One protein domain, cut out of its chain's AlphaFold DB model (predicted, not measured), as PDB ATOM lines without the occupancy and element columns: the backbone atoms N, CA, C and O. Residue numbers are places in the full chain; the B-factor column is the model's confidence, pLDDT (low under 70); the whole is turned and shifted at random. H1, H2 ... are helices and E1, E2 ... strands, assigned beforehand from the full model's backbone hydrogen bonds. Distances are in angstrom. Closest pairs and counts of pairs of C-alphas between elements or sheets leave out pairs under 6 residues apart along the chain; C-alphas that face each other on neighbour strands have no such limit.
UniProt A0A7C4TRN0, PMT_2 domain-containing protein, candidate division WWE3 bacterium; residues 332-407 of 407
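Overview. This is residues 332 to 407 of the 407 residues of the protein "PMT_2 domain-containing protein" of candidate division WWE3 bacterium (UniProt A0A7C4TRN0). A small antiparallel sheet of three strands makes one wall of this domain, and the long helix H1 lies across from it, with the short helices H2, H3 and H4 following one another along the side between H1 and the E2 edge. The named helices lie to one side of the sheet, and its other face is left bare. The printed part has 76 residues, with four named helices and three named strands in the order H1, E1, H2, H3, H4, E2, E3; the sheet's order is E1, E3, E2, and the class is mixed, helices and strands. The whole is compact, with a radius of gyration of the C-alphas of 11.3 A, and rounded, with spans of 29, 23 and 19 A.

Along the chain. H1, residues 332 to 349, begins with C-alpha 332 at (439.506, 329.174, 333.910) and is 25.2 A long from first to last C-alpha. E1, residues 358 to 360, begins at (436.350, 348.622, 321.064) and measures 6.2 A. H2, residues 368 to 375, measures 10.6 A, H3, residues 378 to 382, 7.7 A, and H4, residues 386 to 389, 5.0 A. E2, residues 392 to 396, is 12.9 A long. E3, residues 401 to 405, is 12.5 A long and ends with C-alpha 405 at (444.595, 349.486, 315.788).

Arrangement. E3 is the inner strand. It is antiparallel to E1 at 155 degrees, with N 359 and O 402 within hydrogen-bond range at 2.8 A. E2 and E3 form a hairpin, antiparallel at 147 degrees, with N 403 and O 394 at 2.8 A and N 394 and O 403 at 2.9 A. H2 only grazes the sheet, with residues 371 to 375; its closest C-alphas to E2 are those of Tyr 374 and Tyr 395, 5.8 A apart. H3 only grazes it too, with residues 378 to 380. H1 is only just on the sheet, with 5 pairs of C-alphas within 10 A, and only grazes it with residues 340 to 347. H1 touches H4 with residues 344 to 348 alone, the closest C-alphas being those of Val 348 and Ala 388, 6.7 A apart. H3 and H4 touch only at the corner, with the C-alphas of His 380 and Arg 389 at 4.5 A. H1 and H2 are close but not clearly touching, with the C-alphas of His 333 and Met 370 at 7.4 A. H4 is not on the sheet. In H1 every O i to N i+4 pair is within hydrogen-bond range; in H2 3 of 4 such pairs are, and in H3 0 of 1, beside 2 of 2 O i to N i+3 pairs within range; H4, with 4 residues, is too short for any O i to N i+4 pair, and its 1 O i to N i+3 pair is within range.

Size, cuts and confidence. The two C-alphas farthest apart are those of Glu 332 and Lys 407, 32.1 A, and Lys 407 is the chain's last residue. The printed part has no cut and no long link. The mean pLDDT of the printed part is 80.0, and 13 residues are under 70, among them 332 to 335 and 406 to 407.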
ATOM      1  N   GLU A 332     440.381 328.008 334.021       57.34
ATOM      2  CA  GLU A 332     439.506 329.174 333.910       57.34
ATOM      3  C   GLU A 332     440.098 330.296 333.038       57.34
ATOM      4  O   GLU A 332     439.407 330.782 332.150       57.34
ATOM      5  N   HIS A 333     441.378 330.653 333.189       62.72
ATOM      6  CA  HIS A 333     442.048 331.637 332.324       62.72
ATOM      7  C   HIS A 333     442.182 331.142 330.885       62.72
ATOM      8  O   HIS A 333     441.976 331.917 329.961       62.72
ATOM      9  N   LYS A 334     442.450 329.845 330.671       63.53
ATOM     10  CA  LYS A 334     442.464 329.263 329.320       63.53
ATOM     11  C   LYS A 334     441.101 329.390 328.649       63.53
ATOM     12  O   LYS A 334     441.019 329.816 327.506       63.53
ATOM     13  N   GLN A 335     440.038 328.997 329.349       69.12
ATOM     14  CA  GLN A 335     438.677 329.089 328.823       69.12
ATOM     15  C   GLN A 335     438.285 330.540 328.554       69.12
ATOM     16  O   GLN A 335     437.710 330.814 327.509       69.12
ATOM     17  N   THR A 336     438.667 331.450 329.448       77.62
ATOM     18  CA  THR A 336     438.429 332.893 329.328       77.62
ATOM     19  C   THR A 336     439.184 333.501 328.138       77.62
ATOM     20  O   THR A 336     438.625 334.257 327.350       77.62
ATOM     21  N   PHE A 337     440.446 333.119 327.939       77.19
ATOM     22  CA  PHE A 337     441.240 333.565 326.798       77.19
ATOM     23  C   PHE A 337     440.736 332.985 325.478       77.19
ATOM     24  O   PHE A 337     440.558 333.718 324.512       77.19
ATOM     25  N   LEU A 338     440.436 331.685 325.433       77.88
ATOM     26  CA  LEU A 338     439.876 331.058 324.237       77.88
ATOM     27  C   LEU A 338     438.479 331.595 323.906       77.88
ATOM     28  O   LEU A 338     438.143 331.691 322.729       77.88
ATOM     29  N   SER A 339     437.669 331.972 324.904       84.00
ATOM     30  CA  SER A 339     436.385 332.632 324.651       84.00
ATOM     31  C   SER A 339     436.566 334.023 324.059       84.00
ATOM     32  O   SER A 339     435.821 334.380 323.150       84.00
ATOM     33  N   LEU A 340     437.569 334.778 324.519       86.56
ATOM     34  CA  LEU A 340     437.928 336.069 323.936       86.56
ATOM     35  C   LEU A 340     438.419 335.910 322.490       86.56
ATOM     36  O   LEU A 340     437.885 336.560 321.597       86.56
ATOM     37  N   VAL A 341     439.377 335.009 322.248       85.81
ATOM     38  CA  VAL A 341     439.901 334.685 320.906       85.81
ATOM     39  C   VAL A 341     438.761 334.307 319.965       85.81
ATOM     40  O   VAL A 341     438.613 334.910 318.907       85.81
ATOM     41  N   ARG A 342     437.874 333.399 320.390       85.19
ATOM     42  CA  ARG A 342     436.709 332.992 319.595       85.19
ATOM     43  C   ARG A 342     435.740 334.148 319.343       85.19
ATOM     44  O   ARG A 342     435.165 334.221 318.264       85.19
ATOM     45  N   ARG A 343     435.543 335.049 320.315       91.69
ATOM     46  CA  ARG A 343     434.702 336.245 320.148       91.69
ATOM     47  C   ARG A 343     435.280 337.176 319.081       91.69
ATOM     48  O   ARG A 343     434.524 337.684 318.262       91.69
ATOM     49  N   ILE A 344     436.599 337.356 319.065       88.00
ATOM     50  CA  ILE A 344     437.303 338.150 318.050       88.00
ATOM     51  C   ILE A 344     437.231 337.471 316.683       88.00
ATOM     52  O   ILE A 344     436.881 338.133 315.713       88.00
ATOM     53  N   ASP A 345     437.473 336.161 316.609       83.12
ATOM     54  CA  ASP A 345     437.342 335.413 315.356       83.12
ATOM     55  C   ASP A 345     435.924 335.566 314.781       83.12
ATOM     56  O   ASP A 345     435.789 335.897 313.613       83.12
ATOM     57  N   VAL A 346     434.862 335.460 315.592       88.00
ATOM     58  CA  VAL A 346     433.473 335.674 315.127       88.00
ATOM     59  C   VAL A 346     433.249 337.090 314.577       88.00
ATOM     60  O   VAL A 346     432.581 337.248 313.556       88.00
ATOM     61  N   ILE A 347     433.816 338.122 315.210       88.75
ATOM     62  CA  ILE A 347     433.747 339.509 314.709       88.75
ATOM     63  C   ILE A 347     434.419 339.622 313.332       88.75
ATOM     64  O   ILE A 347     433.910 340.305 312.439       88.75
ATOM     65  N   VAL A 348     435.546 338.934 313.146       86.44
ATOM     66  CA  VAL A 348     436.277 338.885 311.873       86.44
ATOM     67  C   VAL A 348     435.474 338.118 310.822       86.44
ATOM     68  O   VAL A 348     435.314 338.607 309.710       86.44
ATOM     69  N   GLU A 349     434.886 336.972 311.176       85.94
ATOM     70  CA  GLU A 349     434.039 336.170 310.277       85.94
ATOM     71  C   GLU A 349     432.835 336.942 309.744       85.94
ATOM     72  O   GLU A 349     432.403 336.725 308.615       85.94
ATOM     73  N   GLN A 350     432.310 337.863 310.546       88.94
ATOM     74  CA  GLN A 350     431.200 338.728 310.163       88.94
ATOM     75  C   GLN A 350     431.646 339.962 309.358       88.94
ATOM     76  O   GLN A 350     430.804 340.787 309.005       88.94
ATOM     77  N   GLY A 351     432.946 340.122 309.082       83.88
ATOM     78  CA  GLY A 351     433.502 341.285 308.384       83.88
ATOM     79  C   GLY A 351     433.372 342.587 309.182       83.88
ATOM     80  O   GLY A 351     433.311 343.673 308.607       83.88
ATOM     81  N   GLN A 352     433.267 342.494 310.510       86.81
ATOM     82  CA  GLN A 352     432.987 343.634 311.386       86.81
ATOM     83  C   GLN A 352     434.239 344.224 312.038       86.81
ATOM     84  O   GLN A 352     434.148 345.281 312.665       86.81
ATOM     85  N   LEU A 353     435.400 343.582 311.883       87.31
ATOM     86  CA  LEU A 353     436.649 344.083 312.444       87.31
ATOM     87  C   LEU A 353     437.040 345.404 311.757       87.31
ATOM     88  O   LEU A 353     437.333 345.438 310.564       87.31
ATOM     89  N   LYS A 354     437.034 346.507 312.512       89.31
ATOM     90  CA  LYS A 354     437.357 347.855 312.014       89.31
ATOM     91  C   LYS A 354     438.356 348.553 312.924       89.31
ATOM     92  O   LYS A 354     438.345 348.359 314.139       89.31
ATOM     93  N   LYS A 355     439.174 349.436 312.347       89.62
ATOM     94  CA  LYS A 355     440.054 350.324 313.115       89.62
ATOM     95  C   LYS A 355     439.246 351.162 314.111       89.62
ATOM     96  O   LYS A 355     438.202 351.708 313.765       89.62
ATOM     97  N   GLY A 356     439.735 351.261 315.342       87.19
ATOM     98  CA  GLY A 356     439.084 351.967 316.443       87.19
ATOM     99  C   GLY A 356     437.938 351.196 317.103       87.19
ATOM    100  O   GLY A 356     437.351 351.704 318.059       87.19
ATOM    101  N   MET A 357     437.620 349.981 316.637       91.12
ATOM    102  CA  MET A 357     436.624 349.132 317.286       91.12
ATOM    103  C   MET A 357     437.070 348.806 318.710       91.12
ATOM    104  O   MET A 357     438.211 348.397 318.934       91.12
ATOM    105  N   LYS A 358     436.151 348.977 319.660       91.75
ATOM    106  CA  LYS A 358     436.350 348.622 321.064       91.75
ATOM    107  C   LYS A 358     435.685 347.283 321.339       91.75
ATOM    108  O   LYS A 358     434.485 347.129 321.127       91.75
ATOM    109  N   ILE A 359     436.470 346.330 321.815       91.69
ATOM    110  CA  ILE A 359     436.007 345.030 322.282       91.69
ATOM    111  C   ILE A 359     436.007 345.094 323.806       91.69
ATOM    112  O   ILE A 359     437.067 345.136 324.435       91.69
ATOM    113  N   GLU A 360     434.816 345.136 324.398       91.81
ATOM    114  CA  GLU A 360     434.673 345.128 325.851       91.81
ATOM    115  C   GLU A 360     435.135 343.794 326.430       91.81
ATOM    116  O   GLU A 360     434.810 342.720 325.906       91.81
ATOM    117  N   LEU A 361     435.914 343.872 327.507       90.44
ATOM    118  CA  LEU A 361     436.323 342.711 328.276       90.44
ATOM    119  C   LEU A 361     435.336 342.473 329.417       90.44
ATOM    120  O   LEU A 361     434.912 343.394 330.113       90.44
ATOM    121  N   SER A 362     434.997 341.213 329.643       88.44
ATOM    122  CA  SER A 362     434.284 340.774 330.840       88.44
ATOM    123  C   SER A 362     435.171 340.879 332.086       88.44
ATOM    124  O   SER A 362     436.396 340.875 331.992       88.44
ATOM    125  N   GLU A 363     434.576 340.889 333.279       82.25
ATOM    126  CA  GLU A 363     435.329 340.942 334.547       82.25
ATOM    127  C   GLU A 363     436.357 339.806 334.695       82.25
ATOM    128  O   GLU A 363     437.441 340.000 335.240       82.25
ATOM    129  N   LYS A 364     436.072 338.623 334.133       80.62
ATOM    130  CA  LYS A 364     437.023 337.499 334.116       80.62
ATOM    131  C   LYS A 364     438.207 337.730 333.170       80.62
ATOM    132  O   LYS A 364     439.300 337.220 333.410       80.62
ATOM    133  N   GLU A 365     438.006 338.507 332.111       83.19
ATOM    134  CA  GLU A 365     439.031 338.876 331.131       83.19
ATOM    135  C   GLU A 365     439.908 340.052 331.613       83.19
ATOM    136  O   GLU A 365     440.971 340.262 331.036       83.19
ATOM    137  N   LYS A 366     439.519 340.764 332.687       82.81
ATOM    138  CA  LYS A 366     440.255 341.900 333.294       82.81
ATOM    139  C   LYS A 366     441.209 341.512 334.438       82.81
ATOM    140  O   LYS A 366     441.706 342.363 335.168       82.81
ATOM    141  N   THR A 367     441.448 340.220 334.656       75.88
ATOM    142  CA  THR A 367     442.354 339.767 335.730       75.88
ATOM    143  C   THR A 367     443.814 340.126 335.441       75.88
ATOM    144  O   THR A 367     444.229 340.100 334.288       75.88
ATOM    145  N   THR A 368     444.625 340.364 336.479       63.88
ATOM    146  CA  THR A 368     446.055 340.728 336.359       63.88
ATOM    147  C   THR A 368     446.866 339.747 335.500       63.88
ATOM    148  O   THR A 368     447.756 340.155 334.760       63.88
ATOM    149  N   ASP A 369     446.530 338.452 335.556       61.09
ATOM    150  CA  ASP A 369     447.161 337.418 334.726       61.09
ATOM    151  C   ASP A 369     446.818 337.615 333.228       61.09
ATOM    152  O   ASP A 369     447.685 337.446 332.372       61.09
ATOM    153  N   MET A 370     445.583 338.028 332.904       71.06
ATOM    154  CA  MET A 370     445.132 338.304 331.532       71.06
ATOM    155  C   MET A 370     445.653 339.637 330.988       71.06
ATOM    156  O   MET A 370     446.002 339.710 329.813       71.06
ATOM    157  N   GLU A 371     445.775 340.662 331.838       74.94
ATOM    158  CA  GLU A 371     446.355 341.961 331.460       74.94
ATOM    159  C   GLU A 371     447.758 341.797 330.870       74.94
ATOM    160  O   GLU A 371     448.059 342.351 329.814       74.94
ATOM    161  N   SER A 372     448.572 340.932 331.485       63.56
ATOM    162  CA  SER A 372     449.928 340.644 331.011       63.56
ATOM    163  C   SER A 372     449.976 340.107 329.576       63.56
ATOM    164  O   SER A 372     450.951 340.332 328.865       63.56
ATOM    165  N   LEU A 373     448.924 339.422 329.114       66.38
ATOM    166  CA  LEU A 373     448.844 338.925 327.741       66.38
ATOM    167  C   LEU A 373     448.556 340.052 326.763       66.38
ATOM    168  O   LEU A 373     449.144 340.084 325.682       66.38
ATOM    169  N   TYR A 374     447.677 340.978 327.137       77.19
ATOM    170  CA  TYR A 374     447.342 342.098 326.274       77.19
ATOM    171  C   TYR A 374     448.503 343.088 326.159       77.19
ATOM    172  O   TYR A 374     448.802 343.541 325.057       77.19
ATOM    173  N   ASP A 375     449.216 343.330 327.261       70.38
ATOM    174  CA  ASP A 375     450.386 344.216 327.305       70.38
ATOM    175  C   ASP A 375     451.553 343.700 326.448       70.38
ATOM    176  O   ASP A 375     452.379 344.477 325.973       70.38
ATOM    177  N   THR A 376     451.627 342.385 326.211       62.72
ATOM    178  CA  THR A 376     452.640 341.799 325.313       62.72
ATOM    179  C   THR A 376     452.285 341.908 323.832       62.72
ATOM    180  O   THR A 376     453.086 341.506 322.991       62.72
ATOM    181  N   GLU A 377     451.088 342.402 323.499       70.62
ATOM    182  CA  GLU A 377     450.561 342.512 322.132       70.62
ATOM    183  C   GLU A 377     450.540 341.181 321.357       70.62
ATOM    184  O   GLU A 377     450.416 341.159 320.135       70.62
ATOM    185  N   THR A 378     450.623 340.040 322.045       67.31
ATOM    186  CA  THR A 378     450.734 338.710 321.418       67.31
ATOM    187  C   THR A 378     449.394 338.096 321.022       67.31
ATOM    188  O   THR A 378     449.381 337.041 320.394       67.31
ATOM    189  N   LEU A 379     448.266 338.745 321.341       74.19
ATOM    190  CA  LEU A 379     446.913 338.233 321.086       74.19
ATOM    191  C   LEU A 379     446.709 337.791 319.630       74.19
ATOM    192  O   LEU A 379     446.116 336.743 319.383       74.19
ATOM    193  N   HIS A 380     447.267 338.550 318.684       72.75
ATOM    194  CA  HIS A 380     447.185 338.275 317.254       72.75
ATOM    195  C   HIS A 380     447.733 336.885 316.878       72.75
ATOM    196  O   HIS A 380     447.167 336.229 316.013       72.75
ATOM    197  N   LEU A 381     448.754 336.372 317.578       68.06
ATOM    198  CA  LEU A 381     449.363 335.058 317.312       68.06
ATOM    199  C   LEU A 381     448.401 333.881 317.529       68.06
ATOM    200  O   LEU A 381     448.653 332.783 317.034       68.06
ATOM    201  N   PHE A 382     447.319 334.096 318.277       71.75
ATOM    202  CA  PHE A 382     446.358 333.060 318.654       71.75
ATOM    203  C   PHE A 382     445.063 333.103 317.835       71.75
ATOM    204  O   PHE A 382     444.222 332.222 318.003       71.75
ATOM    205  N   LEU A 383     444.900 334.100 316.960       78.06
ATOM    206  CA  LEU A 383     443.718 334.246 316.110       78.06
ATOM    207  C   LEU A 383     443.809 333.297 314.910       78.06
ATOM    208  O   LEU A 383     444.899 333.019 314.391       78.06
ATOM    209  N   ALA A 384     442.670 332.760 314.475       76.06
ATOM    210  CA  ALA A 384     442.649 331.746 313.423       76.06
ATOM    211  C   ALA A 384     442.835 332.353 312.024       76.06
ATOM    212  O   ALA A 384     443.440 331.720 311.158       76.06
ATOM    213  N   ARG A 385     442.334 333.576 311.808       74.31
ATOM    214  CA  ARG A 385     442.306 334.234 310.495       74.31
ATOM    215  C   ARG A 385     443.455 335.213 310.289       74.31
ATOM    216  O   ARG A 385     443.850 335.927 311.206       74.31
ATOM    217  N   GLU A 386     443.956 335.262 309.060       78.88
ATOM    218  CA  GLU A 386     445.086 336.103 308.648       78.88
ATOM    219  C   GLU A 386     444.792 337.599 308.837       78.88
ATOM    220  O   GLU A 386     445.568 338.298 309.479       78.88
ATOM    221  N   GLU A 387     443.598 338.047 308.451       79.00
ATOM    222  CA  GLU A 387     443.097 339.420 308.644       79.00
ATOM    223  C   GLU A 387     443.155 339.872 310.115       79.00
ATOM    224  O   GLU A 387     443.450 341.023 310.432       79.00
ATOM    225  N   ALA A 388     442.890 338.946 311.037       77.94
ATOM    226  CA  ALA A 388     442.913 339.204 312.468       77.94
ATOM    227  C   ALA A 388     444.346 339.199 313.027       77.94
ATOM    228  O   ALA A 388     444.646 339.932 313.966       77.94
ATOM    229  N   ARG A 389     445.242 338.396 312.435       78.75
ATOM    230  CA  ARG A 389     446.672 338.339 312.787       78.75
ATOM    231  C   ARG A 389     447.425 339.607 312.396       78.75
ATOM    232  O   ARG A 389     448.408 339.947 313.046       78.75
ATOM    233  N   GLU A 390     446.977 340.285 311.343       81.50
ATOM    234  CA  GLU A 390     447.552 341.553 310.885       81.50
ATOM    235  C   GLU A 390     447.077 342.761 311.709       81.50
ATOM    236  O   GLU A 390     447.727 343.809 311.716       81.50
ATOM    237  N   ALA A 391     445.972 342.612 312.443       82.25
ATOM    238  CA  ALA A 391     445.450 343.642 313.325       82.25
ATOM    239  C   ALA A 391     446.238 343.719 314.643       82.25
ATOM    240  O   ALA A 391     446.535 342.708 315.286       82.25
ATOM    241  N   ARG A 392     446.530 344.943 315.097       84.25
ATOM    242  CA  ARG A 392     447.110 345.185 316.422       84.25
ATOM    243  C   ARG A 392     445.991 345.442 317.426       84.25
ATOM    244  O   ARG A 392     445.062 346.196 317.150       84.25
ATOM    245  N   PHE A 393     446.085 344.839 318.605       86.62
ATOM    246  CA  PHE A 393     445.107 345.013 319.680       86.62
ATOM    247  C   PHE A 393     445.770 345.740 320.845       86.62
ATOM    248  O   PHE A 393     446.716 345.222 321.433       86.62
ATOM    249  N   ILE A 394     445.278 346.935 321.166       87.81
ATOM    250  CA  ILE A 394     445.805 347.781 322.241       87.81
ATOM    251  C   ILE A 394     444.857 347.703 323.430       87.81
ATOM    252  O   ILE A 394     443.678 348.048 323.316       87.81
ATOM    253  N   TYR A 395     445.363 347.271 324.580       89.00
ATOM    254  CA  TYR A 395     444.580 347.229 325.808       89.00
ATOM    255  C   TYR A 395     444.562 348.581 326.509       89.00
ATOM    256  O   TYR A 395     445.602 349.166 326.794       89.00
ATOM    257  N   ASN A 396     443.360 349.074 326.799       87.50
ATOM    258  CA  ASN A 396     443.161 350.222 327.665       87.50
ATOM    259  C   ASN A 396     442.681 349.721 329.028       87.50
ATOM    260  O   ASN A 396     441.522 349.326 329.179       87.50
ATOM    261  N   LYS A 397     443.592 349.744 330.003       82.38
ATOM    262  CA  LYS A 397     443.373 349.227 331.355       82.38
ATOM    263  C   LYS A 397     442.286 349.980 332.122       82.38
ATOM    264  O   LYS A 397     441.446 349.344 332.748       82.38
ATOM    265  N   ASP A 398     442.251 351.306 332.010       83.12
ATOM    266  CA  ASP A 398     441.280 352.144 332.728       83.12
ATOM    267  C   ASP A 398     439.849 351.933 332.216       83.12
ATOM    268  O   ASP A 398     438.888 351.984 332.981       83.12
ATOM    269  N   ALA A 399     439.705 351.663 330.917       84.62
ATOM    270  CA  ALA A 399     438.415 351.398 330.289       84.62
ATOM    271  C   ALA A 399     438.043 349.902 330.253       84.62
ATOM    272  O   ALA A 399     436.886 349.571 330.000       84.62
ATOM    273  N   GLY A 400     438.995 348.991 330.482       87.19
ATOM    274  CA  GLY A 400     438.777 347.547 330.387       87.19
ATOM    275  C   GLY A 400     438.378 347.086 328.979       87.19
ATOM    276  O   GLY A 400     437.510 346.221 328.840       87.19
ATOM    277  N   VAL A 401     438.972 347.679 327.937       91.44
ATOM    278  CA  VAL A 401     438.651 347.387 326.526       91.44
ATOM    279  C   VAL A 401     439.902 347.103 325.698       91.44
ATOM    280  O   VAL A 401     440.952 347.713 325.911       91.44
ATOM    281  N   LEU A 402     439.774 346.226 324.701       90.31
ATOM    282  CA  LEU A 402     440.752 346.079 323.621       90.31
ATOM    283  C   LEU A 402     440.335 346.959 322.445       90.31
ATOM    284  O   LEU A 402     439.225 346.833 321.935       90.31
ATOM    285  N   THR A 403     441.219 347.848 322.008       91.56
ATOM    286  CA  THR A 403     441.003 348.689 320.829       91.56
ATOM    287  C   THR A 403     441.768 348.115 319.646       91.56
ATOM    288  O   THR A 403     442.962 347.840 319.752       91.56
ATOM    289  N   VAL A 404     441.084 347.944 318.520       90.00
ATOM    290  CA  VAL A 404     441.700 347.483 317.273       90.00
ATOM    291  C   VAL A 404     442.432 348.651 316.617       90.00
ATOM    292  O   VAL A 404     441.808 349.595 316.132       90.00
ATOM    293  N   ASP A 405     443.755 348.588 316.573       82.56
ATOM    294  CA  ASP A 405     444.595 349.486 315.788       82.56
ATOM    295  C   ASP A 405     444.995 348.751 314.506       82.56
ATOM    296  O   ASP A 405     445.996 348.037 314.439       82.56
ATOM    297  N   ALA A 406     444.130 348.827 313.493       63.31
ATOM    298  CA  ALA A 406     444.441 348.264 312.186       63.31
ATOM    299  C   ALA A 406     445.583 349.072 311.545       63.31
ATOM    300  O   ALA A 406     445.575 350.313 311.610       63.31
ATOM    301  N   LYS A 407     446.542 348.372 310.935       52.91
ATOM    302  CA  LYS A 407     447.474 348.987 309.989       52.91
ATOM    303  C   LYS A 407     446.755 349.370 308.708       52.91
ATOM    304  O   LYS A 407     445.920 348.562 308.254       52.91
TER     305      LYS A 407